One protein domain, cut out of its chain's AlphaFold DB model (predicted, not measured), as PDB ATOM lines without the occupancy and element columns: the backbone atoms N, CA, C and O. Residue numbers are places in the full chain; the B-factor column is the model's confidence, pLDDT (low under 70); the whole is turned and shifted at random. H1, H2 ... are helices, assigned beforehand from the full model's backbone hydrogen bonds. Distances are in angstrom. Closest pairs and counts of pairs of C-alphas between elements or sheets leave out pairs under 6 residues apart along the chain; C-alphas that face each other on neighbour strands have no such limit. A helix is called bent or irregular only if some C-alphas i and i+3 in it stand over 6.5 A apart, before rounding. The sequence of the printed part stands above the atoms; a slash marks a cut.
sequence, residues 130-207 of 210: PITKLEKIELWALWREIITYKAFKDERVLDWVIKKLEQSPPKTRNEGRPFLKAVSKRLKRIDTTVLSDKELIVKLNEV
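Overview. This is residues 130 to 207 of the 210 residues of an uncharacterized protein of Candidatus Taylorbacteria bacterium RIFCSPLOWO2_01_FULL_48_100 (UniProt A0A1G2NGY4). Two helices, H5 and H2, run side by side, and H4 lies near the middle of the domain, set at a steep tilt to H5. H6 packs at the end of the domain where H5 finishes, the very short H3 packs on the last part of H5, and the equally short H1 lies far out toward the other end, touching no helix. The printed part has 78 residues with six named helices, H1 to H6 in chain order, and no named strand; its class is all helix. It is compact, with a radius of gyration of the C-alphas of 11.9 A, and a rounded outline spanning 32 by 24 by 22 A.

Along the chain. The longest helix, H5, holds residues 173 to 186 and measures 19.8 A, from C-alpha 173 at (50.384, 36.232, 36.755) to C-alpha 186 at (31.265, 33.335, 40.860). It is irregular, but only just: C-alphas 175 and 178 are 6.7 A apart. H4, residues 155 to 167, measures 18.2 A. H2, residues 140 to 148, measures 12.5 A, and H6, residues 197 to 205, measures 12.1 A and ends with C-alpha 205 at (31.506, 26.539, 33.169). H1, residues 131 to 134, and H3, residues 150 to 153, have four residues each; C-alpha 131 is at (54.785, 19.069, 43.628).

Arrangement. H5 is the hub, touching H2, H3 and H6. H2 and H5 run the same way at a shallow tilt of 15 degrees, their closest C-alphas, those of Leu 142 and Arg 173, 5.1 A apart. H3 touches H5 at residues 183 to 184 alone; the closest C-alphas, of Ala 151 and Ser 184, are 5.4 A apart. H5 and H6 only just touch, with 3 pairs of C-alphas within 8 A, the closest being Val 183 and Leu 204 at 6.9 A; they run opposite ways at a steep tilt of 54 degrees. H4 is close to H5 but not clearly touching, with the C-alphas of Leu 165 and Gly 176 closest at 7.7 A; they run opposite ways at a steep tilt of 39 degrees. H4 only just touches H6, with 3 pairs within 8 A, through residues 156 to 157 alone; the C-alphas of Arg 156 and Asp 197 are closest at 7.7 A. H1 is close to H2 but not clearly touching, with the C-alphas of Leu 134 and Trp 143 closest at 7.8 A. In H4 and H6 every O i to N i+4 pair is within hydrogen-bond range, against 4 of 5 in H2 and 8 of 10 in H5; H1 and H3 are too short for such a pair.

Size, cuts and confidence. The two C-alphas farthest apart, those of Lys 171 and Val 194, are 34.4 A from each other. The printed part has no cut. The link from H5 to H6, 10 residues, is short, and the other four links are tight. The mean pLDDT of the printed part is 92.6, and no printed residue is under 70.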
ATOM      1  N   PRO A 130      50.914  17.951  46.282       91.44
ATOM      2  CA  PRO A 130      51.974  17.269  45.547       91.44
ATOM      3  C   PRO A 130      52.674  18.227  44.580       91.44
ATOM      4  O   PRO A 130      52.001  18.951  43.845       91.44
ATOM      5  N   ILE A 131      54.010  18.202  44.532       91.06
ATOM      6  CA  ILE A 131      54.785  19.069  43.628       91.06
ATOM      7  C   ILE A 131      54.360  18.908  42.161       91.06
ATOM      8  O   ILE A 131      54.187  19.903  41.466       91.06
ATOM      9  N   THR A 132      54.028  17.683  41.745       91.25
ATOM     10  CA  THR A 132      53.546  17.362  40.393       91.25
ATOM     11  C   THR A 132      52.251  18.089  40.024       91.25
ATOM     12  O   THR A 132      52.021  18.399  38.860       91.25
ATOM     13  N   LYS A 133      51.390  18.398  41.005       90.69
ATOM     14  CA  LYS A 133      50.184  19.217  40.799       90.69
ATOM     15  C   LYS A 133      50.550  20.687  40.587       90.69
ATOM     16  O   LYS A 133      49.900  21.379  39.808       90.69
ATOM     17  N   LEU A 134      51.586  21.161  41.274       90.19
ATOM     18  CA  LEU A 134      52.035  22.552  41.236       90.19
ATOM     19  C   LEU A 134      52.788  22.893  39.946       90.19
ATOM     20  O   LEU A 134      52.592  23.972  39.377       90.19
ATOM     21  N   GLU A 135      53.603  21.955  39.474       90.50
ATOM     22  CA  GLU A 135      54.381  22.041  38.232       90.50
ATOM     23  C   GLU A 135      53.501  22.162  36.985       90.50
ATOM     24  O   GLU A 135      53.954  22.652  35.969       90.50
ATOM     25  N   LYS A 136      52.205  21.847  37.055       89.81
ATOM     26  CA  LYS A 136      51.270  22.069  35.937       89.81
ATOM     27  C   LYS A 136      51.084  23.543  35.560       89.81
ATOM     28  O   LYS A 136      50.665  23.851  34.451       89.81
ATOM     29  N   ILE A 137      51.330  24.458  36.502       87.44
ATOM     30  CA  ILE A 137      51.175  25.909  36.301       87.44
ATOM     31  C   ILE A 137      52.537  26.616  36.273       87.44
ATOM     32  O   ILE A 137      52.640  27.677  35.663       87.44
ATOM     33  N   GLU A 138      53.550  26.079  36.967       85.81
ATOM     34  CA  GLU A 138      54.939  26.584  37.118       85.81
ATOM     35  C   GLU A 138      55.104  28.019  37.675       85.81
ATOM     36  O   GLU A 138      56.159  28.400  38.187       85.81
ATOM     37  N   LEU A 139      54.047  28.830  37.671       91.19
ATOM     38  CA  LEU A 139      54.057  30.224  38.080       91.19
ATOM     39  C   LEU A 139      53.780  30.365  39.577       91.19
ATOM     40  O   LEU A 139      52.630  30.484  40.010       91.19
ATOM     41  N   TRP A 140      54.846  30.483  40.372       90.88
ATOM     42  CA  TRP A 140      54.764  30.818  41.803       90.88
ATOM     43  C   TRP A 140      53.809  31.985  42.091       90.88
ATOM     44  O   TRP A 140      52.957  31.915  42.976       90.88
ATOM     45  N   ALA A 141      53.918  33.072  41.323       90.75
ATOM     46  CA  ALA A 141      53.101  34.263  41.528       90.75
ATOM     47  C   ALA A 141      51.599  34.006  41.325       90.75
ATOM     48  O   ALA A 141      50.784  34.699  41.936       90.75
ATOM     49  N   LEU A 142      51.237  33.032  40.486       93.00
ATOM     50  CA  LEU A 142      49.853  32.628  40.269       93.00
ATOM     51  C   LEU A 142      49.382  31.677  41.376       93.00
ATOM     52  O   LEU A 142      48.304  31.884  41.925       93.00
ATOM     53  N   TRP A 143      50.223  30.730  41.799       93.50
ATOM     54  CA  TRP A 143      49.958  29.876  42.963       93.50
ATOM     55  C   TRP A 143      49.692  30.666  44.245       93.50
ATOM     56  O   TRP A 143      48.794  30.317  45.011       93.50
ATOM     57  N   ARG A 144      50.401  31.784  44.448       91.06
ATOM     58  CA  ARG A 144      50.107  32.712  45.548       91.06
ATOM     59  C   ARG A 144      48.670  33.218  45.516       91.06
ATOM     60  O   ARG A 144      48.038  33.297  46.561       91.06
ATOM     61  N   GLU A 145      48.156  33.568  44.339       91.25
ATOM     62  CA  GLU A 145      46.763  33.992  44.195       91.25
ATOM     63  C   GLU A 145      45.831  32.808  44.487       91.25
ATOM     64  O   GLU A 145      44.931  32.949  45.314       91.25
ATOM     65  N   ILE A 146      46.106  31.633  43.906       93.12
ATOM     66  CA  ILE A 146      45.289  30.425  44.079       93.12
ATOM     67  C   ILE A 146      45.107  30.089  45.568       93.12
ATOM     68  O   ILE A 146      43.990  30.067  46.078       93.12
ATOM     69  N   ILE A 147      46.205  29.944  46.307       91.31
ATOM     70  CA  ILE A 147      46.188  29.563  47.729       91.31
ATOM     71  C   ILE A 147      45.428  30.571  48.603       91.31
ATOM     72  O   ILE A 147      44.909  30.231  49.670       91.31
ATOM     73  N   THR A 148      45.362  31.836  48.184       87.69
ATOM     74  CA  THR A 148      44.682  32.879  48.958       87.69
ATOM     75  C   THR A 148      43.173  32.933  48.737       87.69
ATOM     76  O   THR A 148      42.463  33.450  49.607       87.69
ATOM     77  N   TYR A 149      42.653  32.401  47.628       90.56
ATOM     78  CA  TYR A 149      41.217  32.421  47.363       90.56
ATOM     79  C   TYR A 149      40.494  31.324  48.144       90.56
ATOM     80  O   TYR A 149      40.777  30.138  48.011       90.56
ATOM     81  N   LYS A 150      39.471  31.719  48.918       88.38
ATOM     82  CA  LYS A 150      38.627  30.779  49.680       88.38
ATOM     83  C   LYS A 150      37.990  29.713  48.780       88.38
ATOM     84  O   LYS A 150      37.874  28.573  49.209       88.38
ATOM     85  N   ALA A 151      37.595  30.091  47.562       89.00
ATOM     86  CA  ALA A 151      36.937  29.201  46.607       89.00
ATOM     87  C   ALA A 151      37.785  27.970  46.244       89.00
ATOM     88  O   ALA A 151      37.229  26.925  45.944       89.00
ATOM     89  N   PHE A 152      39.114  28.079  46.301       90.44
ATOM     90  CA  PHE A 152      40.028  27.009  45.891       90.44
ATOM     91  C   PHE A 152      40.448  26.102  47.051       90.44
ATOM     92  O   PHE A 152      41.353  25.293  46.897       90.44
ATOM     93  N   LYS A 153      39.792  26.234  48.211       89.56
ATOM     94  CA  LYS A 153      39.878  25.247  49.295       89.56
ATOM     95  C   LYS A 153      39.062  23.985  49.010       89.56
ATOM     96  O   LYS A 153      39.292  22.970  49.651       89.56
ATOM     97  N   ASP A 154      38.082  24.071  48.110       92.88
ATOM     98  CA  ASP A 154      37.390  22.901  47.577       92.88
ATOM     99  C   ASP A 154      38.270  22.304  46.473       92.88
ATOM    100  O   ASP A 154      38.475  22.936  45.431       92.88
ATOM    101  N   GLU A 155      38.816  21.109  46.710       92.31
ATOM    102  CA  GLU A 155      39.744  20.452  45.780       92.31
ATOM    103  C   GLU A 155      39.125  20.246  44.392       92.31
ATOM    104  O   GLU A 155      39.833  20.365  43.397       92.31
ATOM    105  N   ARG A 156      37.800  20.063  44.291       95.00
ATOM    106  CA  ARG A 156      37.113  19.921  42.996       95.00
ATOM    107  C   ARG A 156      37.207  21.200  42.169       95.00
ATOM    108  O   ARG A 156      37.394  21.156  40.953       95.00
ATOM    109  N   VAL A 157      37.099  22.356  42.830       95.62
ATOM    110  CA  VAL A 157      37.279  23.664  42.187       95.62
ATOM    111  C   VAL A 157      38.738  23.854  41.796       95.62
ATOM    112  O   VAL A 157      39.010  24.292  40.679       95.62
ATOM    113  N   LEU A 158      39.671  23.530  42.695       94.00
ATOM    114  CA  LEU A 158      41.102  23.654  42.433       94.00
ATOM    115  C   LEU A 158      41.529  22.791  41.235       94.00
ATOM    116  O   LEU A 158      42.203  23.296  40.340       94.00
ATOM    117  N   ASP A 159      41.089  21.536  41.174       94.00
ATOM    118  CA  ASP A 159      41.386  20.616  40.074       94.00
ATOM    119  C   ASP A 159      40.817  21.110  38.746       94.00
ATOM    120  O   ASP A 159      41.512  21.098  37.727       94.00
ATOM    121  N   TRP A 160      39.579  21.612  38.750       95.31
ATOM    122  CA  TRP A 160      38.989  22.214  37.558       95.31
ATOM    123  C   TRP A 160      39.768  23.455  37.102       95.31
ATOM    124  O   TRP A 160      40.048  23.597  35.911       95.31
ATOM    125  N   VAL A 161      40.162  24.332  38.033       94.56
ATOM    126  CA  VAL A 161      40.965  25.531  37.744       94.56
ATOM    127  C   VAL A 161      42.316  25.148  37.151       94.56
ATOM    128  O   VAL A 161      42.692  25.707  36.124       94.56
ATOM    129  N   ILE A 162      43.022  24.184  37.746       94.00
ATOM    130  CA  ILE A 162      44.306  23.696  37.231       94.00
ATOM    131  C   ILE A 162      44.122  23.144  35.823       94.00
ATOM    132  O   ILE A 162      44.828  23.580  34.923       94.00
ATOM    133  N   LYS A 163      43.120  22.288  35.592       93.56
ATOM    134  CA  LYS A 163      42.840  21.736  34.261       93.56
ATOM    135  C   LYS A 163      42.569  22.827  33.221       93.56
ATOM    136  O   LYS A 163      42.994  22.712  32.076       93.56
ATOM    137  N   LYS A 164      41.866  23.899  33.598       93.19
ATOM    138  CA  LYS A 164      41.629  25.048  32.709       93.19
ATOM    139  C   LYS A 164      42.896  25.845  32.422       93.19
ATOM    140  O   LYS A 164      43.084  26.272  31.288       93.19
ATOM    141  N   LEU A 165      43.759  26.016  33.419       92.62
ATOM    142  CA  LEU A 165      45.062  26.652  33.241       92.62
ATOM    143  C   LEU A 165      46.011  25.775  32.412       92.62
ATOM    144  O   LEU A 165      46.756  26.314  31.616       92.62
ATOM    145  N   GLU A 166      45.945  24.448  32.510       91.75
ATOM    146  CA  GLU A 166      46.714  23.536  31.648       91.75
ATOM    147  C   GLU A 166      46.277  23.629  30.181       91.75
ATOM    148  O   GLU A 166      47.105  23.601  29.277       91.75
ATOM    149  N   GLN A 167      44.970  23.756  29.934       91.12
ATOM    150  CA  GLN A 167      44.423  23.901  28.580       91.12
ATOM    151  C   GLN A 167      44.791  25.237  27.928       91.12
ATOM    152  O   GLN A 167      44.872  25.319  26.705       91.12
ATOM    153  N   SER A 168      44.989  26.279  28.733       89.06
ATOM    154  CA  SER A 168      45.383  27.608  28.270       89.06
ATOM    155  C   SER A 168      46.380  28.230  29.253       89.06
ATOM    156  O   SER A 168      45.982  29.058  30.076       89.06
ATOM    157  N   PRO A 169      47.666  27.834  29.210       90.50
ATOM    158  CA  PRO A 169      48.655  28.267  30.192       90.50
ATOM    159  C   PRO A 169      48.914  29.775  30.124       90.50
ATOM    160  O   PRO A 169      49.301  30.283  29.068       90.50
ATOM    161  N   PRO A 170      48.744  30.519  31.233       91.44
ATOM    162  CA  PRO A 170      49.131  31.919  31.269       91.44
ATOM    163  C   PRO A 170      50.654  32.032  31.261       91.44
ATOM    164  O   PRO A 170      51.334  31.300  31.977       91.44
ATOM    165  N   LYS A 171      51.203  33.007  30.533       89.94
ATOM    166  CA  LYS A 171      52.645  33.304  30.578       89.94
ATOM    167  C   LYS A 171      53.010  34.127  31.804       89.94
ATOM    168  O   LYS A 171      54.138  34.089  32.291       89.94
ATOM    169  N   THR A 172      52.052  34.899  32.315       90.94
ATOM    170  CA  THR A 172      52.261  35.791  33.452       90.94
ATOM    171  C   THR A 172      51.138  35.684  34.475       90.94
ATOM    172  O   THR A 172      49.994  35.346  34.170       90.94
ATOM    173  N   ARG A 173      51.427  36.081  35.724       91.06
ATOM    174  CA  ARG A 173      50.384  36.232  36.755       91.06
ATOM    175  C   ARG A 173      49.242  37.126  36.266       91.06
ATOM    176  O   ARG A 173      48.095  36.878  36.605       91.06
ATOM    177  N   ASN A 174      49.550  38.197  35.534       92.38
ATOM    178  CA  ASN A 174      48.542  39.172  35.120       92.38
ATOM    179  C   ASN A 174      47.568  38.609  34.083       92.38
ATOM    180  O   ASN A 174      46.412  39.009  34.110       92.38
ATOM    181  N   GLU A 175      48.003  37.660  33.256       92.94
ATOM    182  CA  GLU A 175      47.130  36.933  32.327       92.94
ATOM    183  C   GLU A 175      46.214  35.945  33.059       92.94
ATOM    184  O   GLU A 175      45.015  35.926  32.817       92.94
ATOM    185  N   GLY A 176      46.741  35.172  34.019       93.00
ATOM    186  CA  GLY A 176      45.933  34.189  34.759       93.00
ATOM    187  C   GLY A 176      45.027  34.793  35.842       93.00
ATOM    188  O   GLY A 176      43.999  34.228  36.216       93.00
ATOM    189  N   ARG A 177      45.387  35.958  36.387       93.38
ATOM    190  CA  ARG A 177      44.685  36.558  37.533       93.38
ATOM    191  C   ARG A 177      43.216  36.923  37.259       93.38
ATOM    192  O   ARG A 177      42.409  36.685  38.161       93.38
ATOM    193  N   PRO A 178      42.831  37.514  36.109       94.31
ATOM    194  CA  PRO A 178      41.431  37.776  35.776       94.31
ATOM    195  C   PRO A 178      40.558  36.523  35.865       94.31
ATOM    196  O   PRO A 178      39.506  36.574  36.501       94.31
ATOM    197  N   PHE A 179      41.041  35.395  35.339       94.69
ATOM    198  CA  PHE A 179      40.353  34.108  35.419       94.69
ATOM    199  C   PHE A 179      40.130  33.662  36.864       94.69
ATOM    200  O   PHE A 179      38.990  33.447  37.277       94.69
ATOM    201  N   LEU A 180      41.191  33.621  37.679       95.00
ATOM    202  CA  LEU A 180      41.075  33.227  39.089       95.00
ATOM    203  C   LEU A 180      40.091  34.117  39.862       95.00
ATOM    204  O   LEU A 180      39.287  33.630  40.660       95.00
ATOM    205  N   LYS A 181      40.118  35.428  39.596       94.62
ATOM    206  CA  LYS A 181      39.170  36.382  40.183       94.62
ATOM    207  C   LYS A 181      37.738  36.110  39.744       94.62
ATOM    208  O   LYS A 181      36.840  36.209  40.579       94.62
ATOM    209  N   ALA A 182      37.512  35.790  38.472       94.62
ATOM    210  CA  ALA A 182      36.186  35.486  37.950       94.62
ATOM    211  C   ALA A 182      35.605  34.231  38.618       94.62
ATOM    212  O   ALA A 182      34.492  34.287  39.143       94.62
ATOM    213  N   VAL A 183      36.396  33.156  38.725       95.56
ATOM    214  CA  VAL A 183      35.993  31.927  39.430       95.56
ATOM    215  C   VAL A 183      35.705  32.212  40.905       95.56
ATOM    216  O   VAL A 183      34.624  31.899  41.405       95.56
ATOM    217  N   SER A 184      36.621  32.891  41.607       94.19
ATOM    218  CA  SER A 184      36.403  33.226  43.016       94.19
ATOM    219  C   SER A 184      35.186  34.134  43.221       94.19
ATOM    220  O   SER A 184      34.507  34.000  44.240       94.19
ATOM    221  N   LYS A 185      34.895  35.056  42.294       94.50
ATOM    222  CA  LYS A 185      33.714  35.928  42.352       94.50
ATOM    223  C   LYS A 185      32.431  35.132  42.127       94.50
ATOM    224  O   LYS A 185      31.477  35.348  42.873       94.50
ATOM    225  N   ARG A 186      32.417  34.204  41.161       94.62
ATOM    226  CA  ARG A 186      31.265  33.335  40.860       94.62
ATOM    227  C   ARG A 186      30.834  32.524  42.076       94.62
ATOM    228  O   ARG A 186      29.636  32.426  42.337       94.62
ATOM    229  N   LEU A 187      31.809  32.001  42.817       94.94
ATOM    230  CA  LEU A 187      31.596  31.133  43.976       94.94
ATOM    231  C   LEU A 187      31.540  31.885  45.315       94.94
ATOM    232  O   LEU A 187      31.303  31.279  46.351       94.94
ATOM    233  N   LYS A 188      31.728  33.212  45.332       93.25
ATOM    234  CA  LYS A 188      31.895  33.998  46.572       93.25
ATOM    235  C   LYS A 188      30.766  33.813  47.596       93.25
ATOM    236  O   LYS A 188      31.019  33.907  48.794       93.25
ATOM    237  N   ARG A 189      29.530  33.631  47.123       92.31
ATOM    238  CA  ARG A 189      28.311  33.499  47.945       92.31
ATOM    239  C   ARG A 189      27.701  32.096  47.885       92.31
ATOM    240  O   ARG A 189      26.566  31.919  48.302       92.31
ATOM    241  N   ILE A 190      28.428  31.139  47.324       92.81
ATOM    242  CA  ILE A 190      27.967  29.766  47.158       92.81
ATOM    243  C   ILE A 190      28.781  28.915  48.118       92.81
ATOM    244  O   ILE A 190      30.012  28.962  48.096       92.81
ATOM    245  N   ASP A 191      28.098  28.156  48.966       92.06
ATOM    246  CA  ASP A 191      28.744  27.052  49.655       92.06
ATOM    247  C   ASP A 191      28.902  25.910  48.650       92.06
ATOM    248  O   ASP A 191      27.919  25.357  48.168       92.06
ATOM    249  N   THR A 192      30.131  25.604  48.243       93.12
ATOM    250  CA  THR A 192      30.363  24.559  47.240       93.12
ATOM    251  C   THR A 192      30.152  23.162  47.812       93.12
ATOM    252  O   THR A 192      29.938  22.228  47.043       93.12
ATOM    253  N   THR A 193      30.150  23.005  49.140       93.25
ATOM    254  CA  THR A 193      29.988  21.698  49.797       93.25
ATOM    255  C   THR A 193      28.580  21.128  49.652       93.25
ATOM    256  O   THR A 193      28.419  19.912  49.671       93.25
ATOM    257  N   VAL A 194      27.572  21.981  49.435       95.56
ATOM    258  CA  VAL A 194      26.186  21.550  49.192       95.56
ATOM    259  C   VAL A 194      25.907  21.215  47.725       95.56
ATOM    260  O   VAL A 194      24.824  20.735  47.409       95.56
ATOM    261  N   LEU A 195      26.856  21.486  46.823       95.38
ATOM    262  CA  LEU A 195      26.716  21.184  45.403       95.38
ATOM    263  C   LEU A 195      27.254  19.791  45.088       95.38
ATOM    264  O   LEU A 195      28.379  19.438  45.464       95.38
ATOM    265  N   SER A 196      26.494  19.047  44.286       96.38
ATOM    266  CA  SER A 196      27.030  17.882  43.586       96.38
ATOM    267  C   SER A 196      28.108  18.299  42.581       96.38
ATOM    268  O   SER A 196      28.165  19.445  42.122       96.38
ATOM    269  N   ASP A 197      28.947  17.349  42.173       95.44
ATOM    270  CA  ASP A 197      30.019  17.612  41.207       95.44
ATOM    271  C   ASP A 197      29.480  18.149  39.874       95.44
ATOM    272  O   ASP A 197      30.069  19.052  39.277       95.44
ATOM    273  N   LYS A 198      28.320  17.650  39.429       95.94
ATOM    274  CA  LYS A 198      27.666  18.115  38.199       95.94
ATOM    275  C   LYS A 198      27.220  19.571  38.320       95.94
ATOM    276  O   LYS A 198      27.514  20.369  37.433       95.94
ATOM    277  N   GLU A 199      26.549  19.929  39.412       96.44
ATOM    278  CA  GLU A 199      26.089  21.304  39.648       96.44
ATOM    279  C   GLU A 199      27.265  22.270  39.778       96.44
ATOM    280  O   GLU A 199      27.241  23.358  39.199       96.44
ATOM    281  N   LEU A 200      28.318  21.857  40.488       96.19
ATOM    282  CA  LEU A 200      29.536  22.644  40.623       96.19
ATOM    283  C   LEU A 200      30.184  22.896  39.257       96.19
ATOM    284  O   LEU A 200      30.506  24.040  38.940       96.19
ATOM    285  N   ILE A 201      30.319  21.864  38.417       94.00
ATOM    286  CA  ILE A 201      30.863  22.003  37.058       94.00
ATOM    287  C   ILE A 201      30.009  22.949  36.210       94.00
ATOM    288  O   ILE A 201      30.569  23.795  35.515       94.00
ATOM    289  N   VAL A 202      28.676  22.859  36.278       94.81
ATOM    290  CA  VAL A 202      27.784  23.796  35.574       94.81
ATOM    291  C   VAL A 202      28.082  25.230  36.011       94.81
ATOM    292  O   VAL A 202      28.327  26.088  35.165       94.81
ATOM    293  N   LYS A 203      28.170  25.486  37.323       94.19
ATOM    294  CA  LYS A 203      28.478  26.820  37.866       94.19
ATOM    295  C   LYS A 203      29.858  27.328  37.460       94.19
ATOM    296  O   LYS A 203      30.018  28.526  37.234       94.19
ATOM    297  N   LEU A 204      30.849  26.445  37.380       94.38
ATOM    298  CA  LEU A 204      32.203  26.782  36.947       94.38
ATOM    299  C   LEU A 204      32.263  27.087  35.447       94.38
ATOM    300  O   LEU A 204      32.917  28.046  35.050       94.38
ATOM    301  N   ASN A 205      31.544  26.331  34.618       92.31
ATOM    302  CA  ASN A 205      31.506  26.539  33.169       92.31
ATOM    303  C   ASN A 205      30.785  27.835  32.761       92.31
ATOM    304  O   ASN A 205      31.060  28.362  31.687       92.31
ATOM    305  N   GLU A 206      29.920  28.385  33.617       91.00
ATOM    306  CA  GLU A 206      29.357  29.734  33.438       91.00
ATOM    307  C   GLU A 206      30.430  30.840  33.515       91.00
ATOM    308  O   GLU A 206      30.188  31.975  33.103       91.00
ATOM    309  N   VAL A 207      31.629  30.539  34.029       88.81
ATOM    310  CA  VAL A 207      32.792  31.428  33.937       88.81
ATOM    311  C   VAL A 207      33.353  31.334  32.518       88.81
ATOM    312  O   VAL A 207      34.362  30.685  32.249       88.81
TER     313      VAL A 207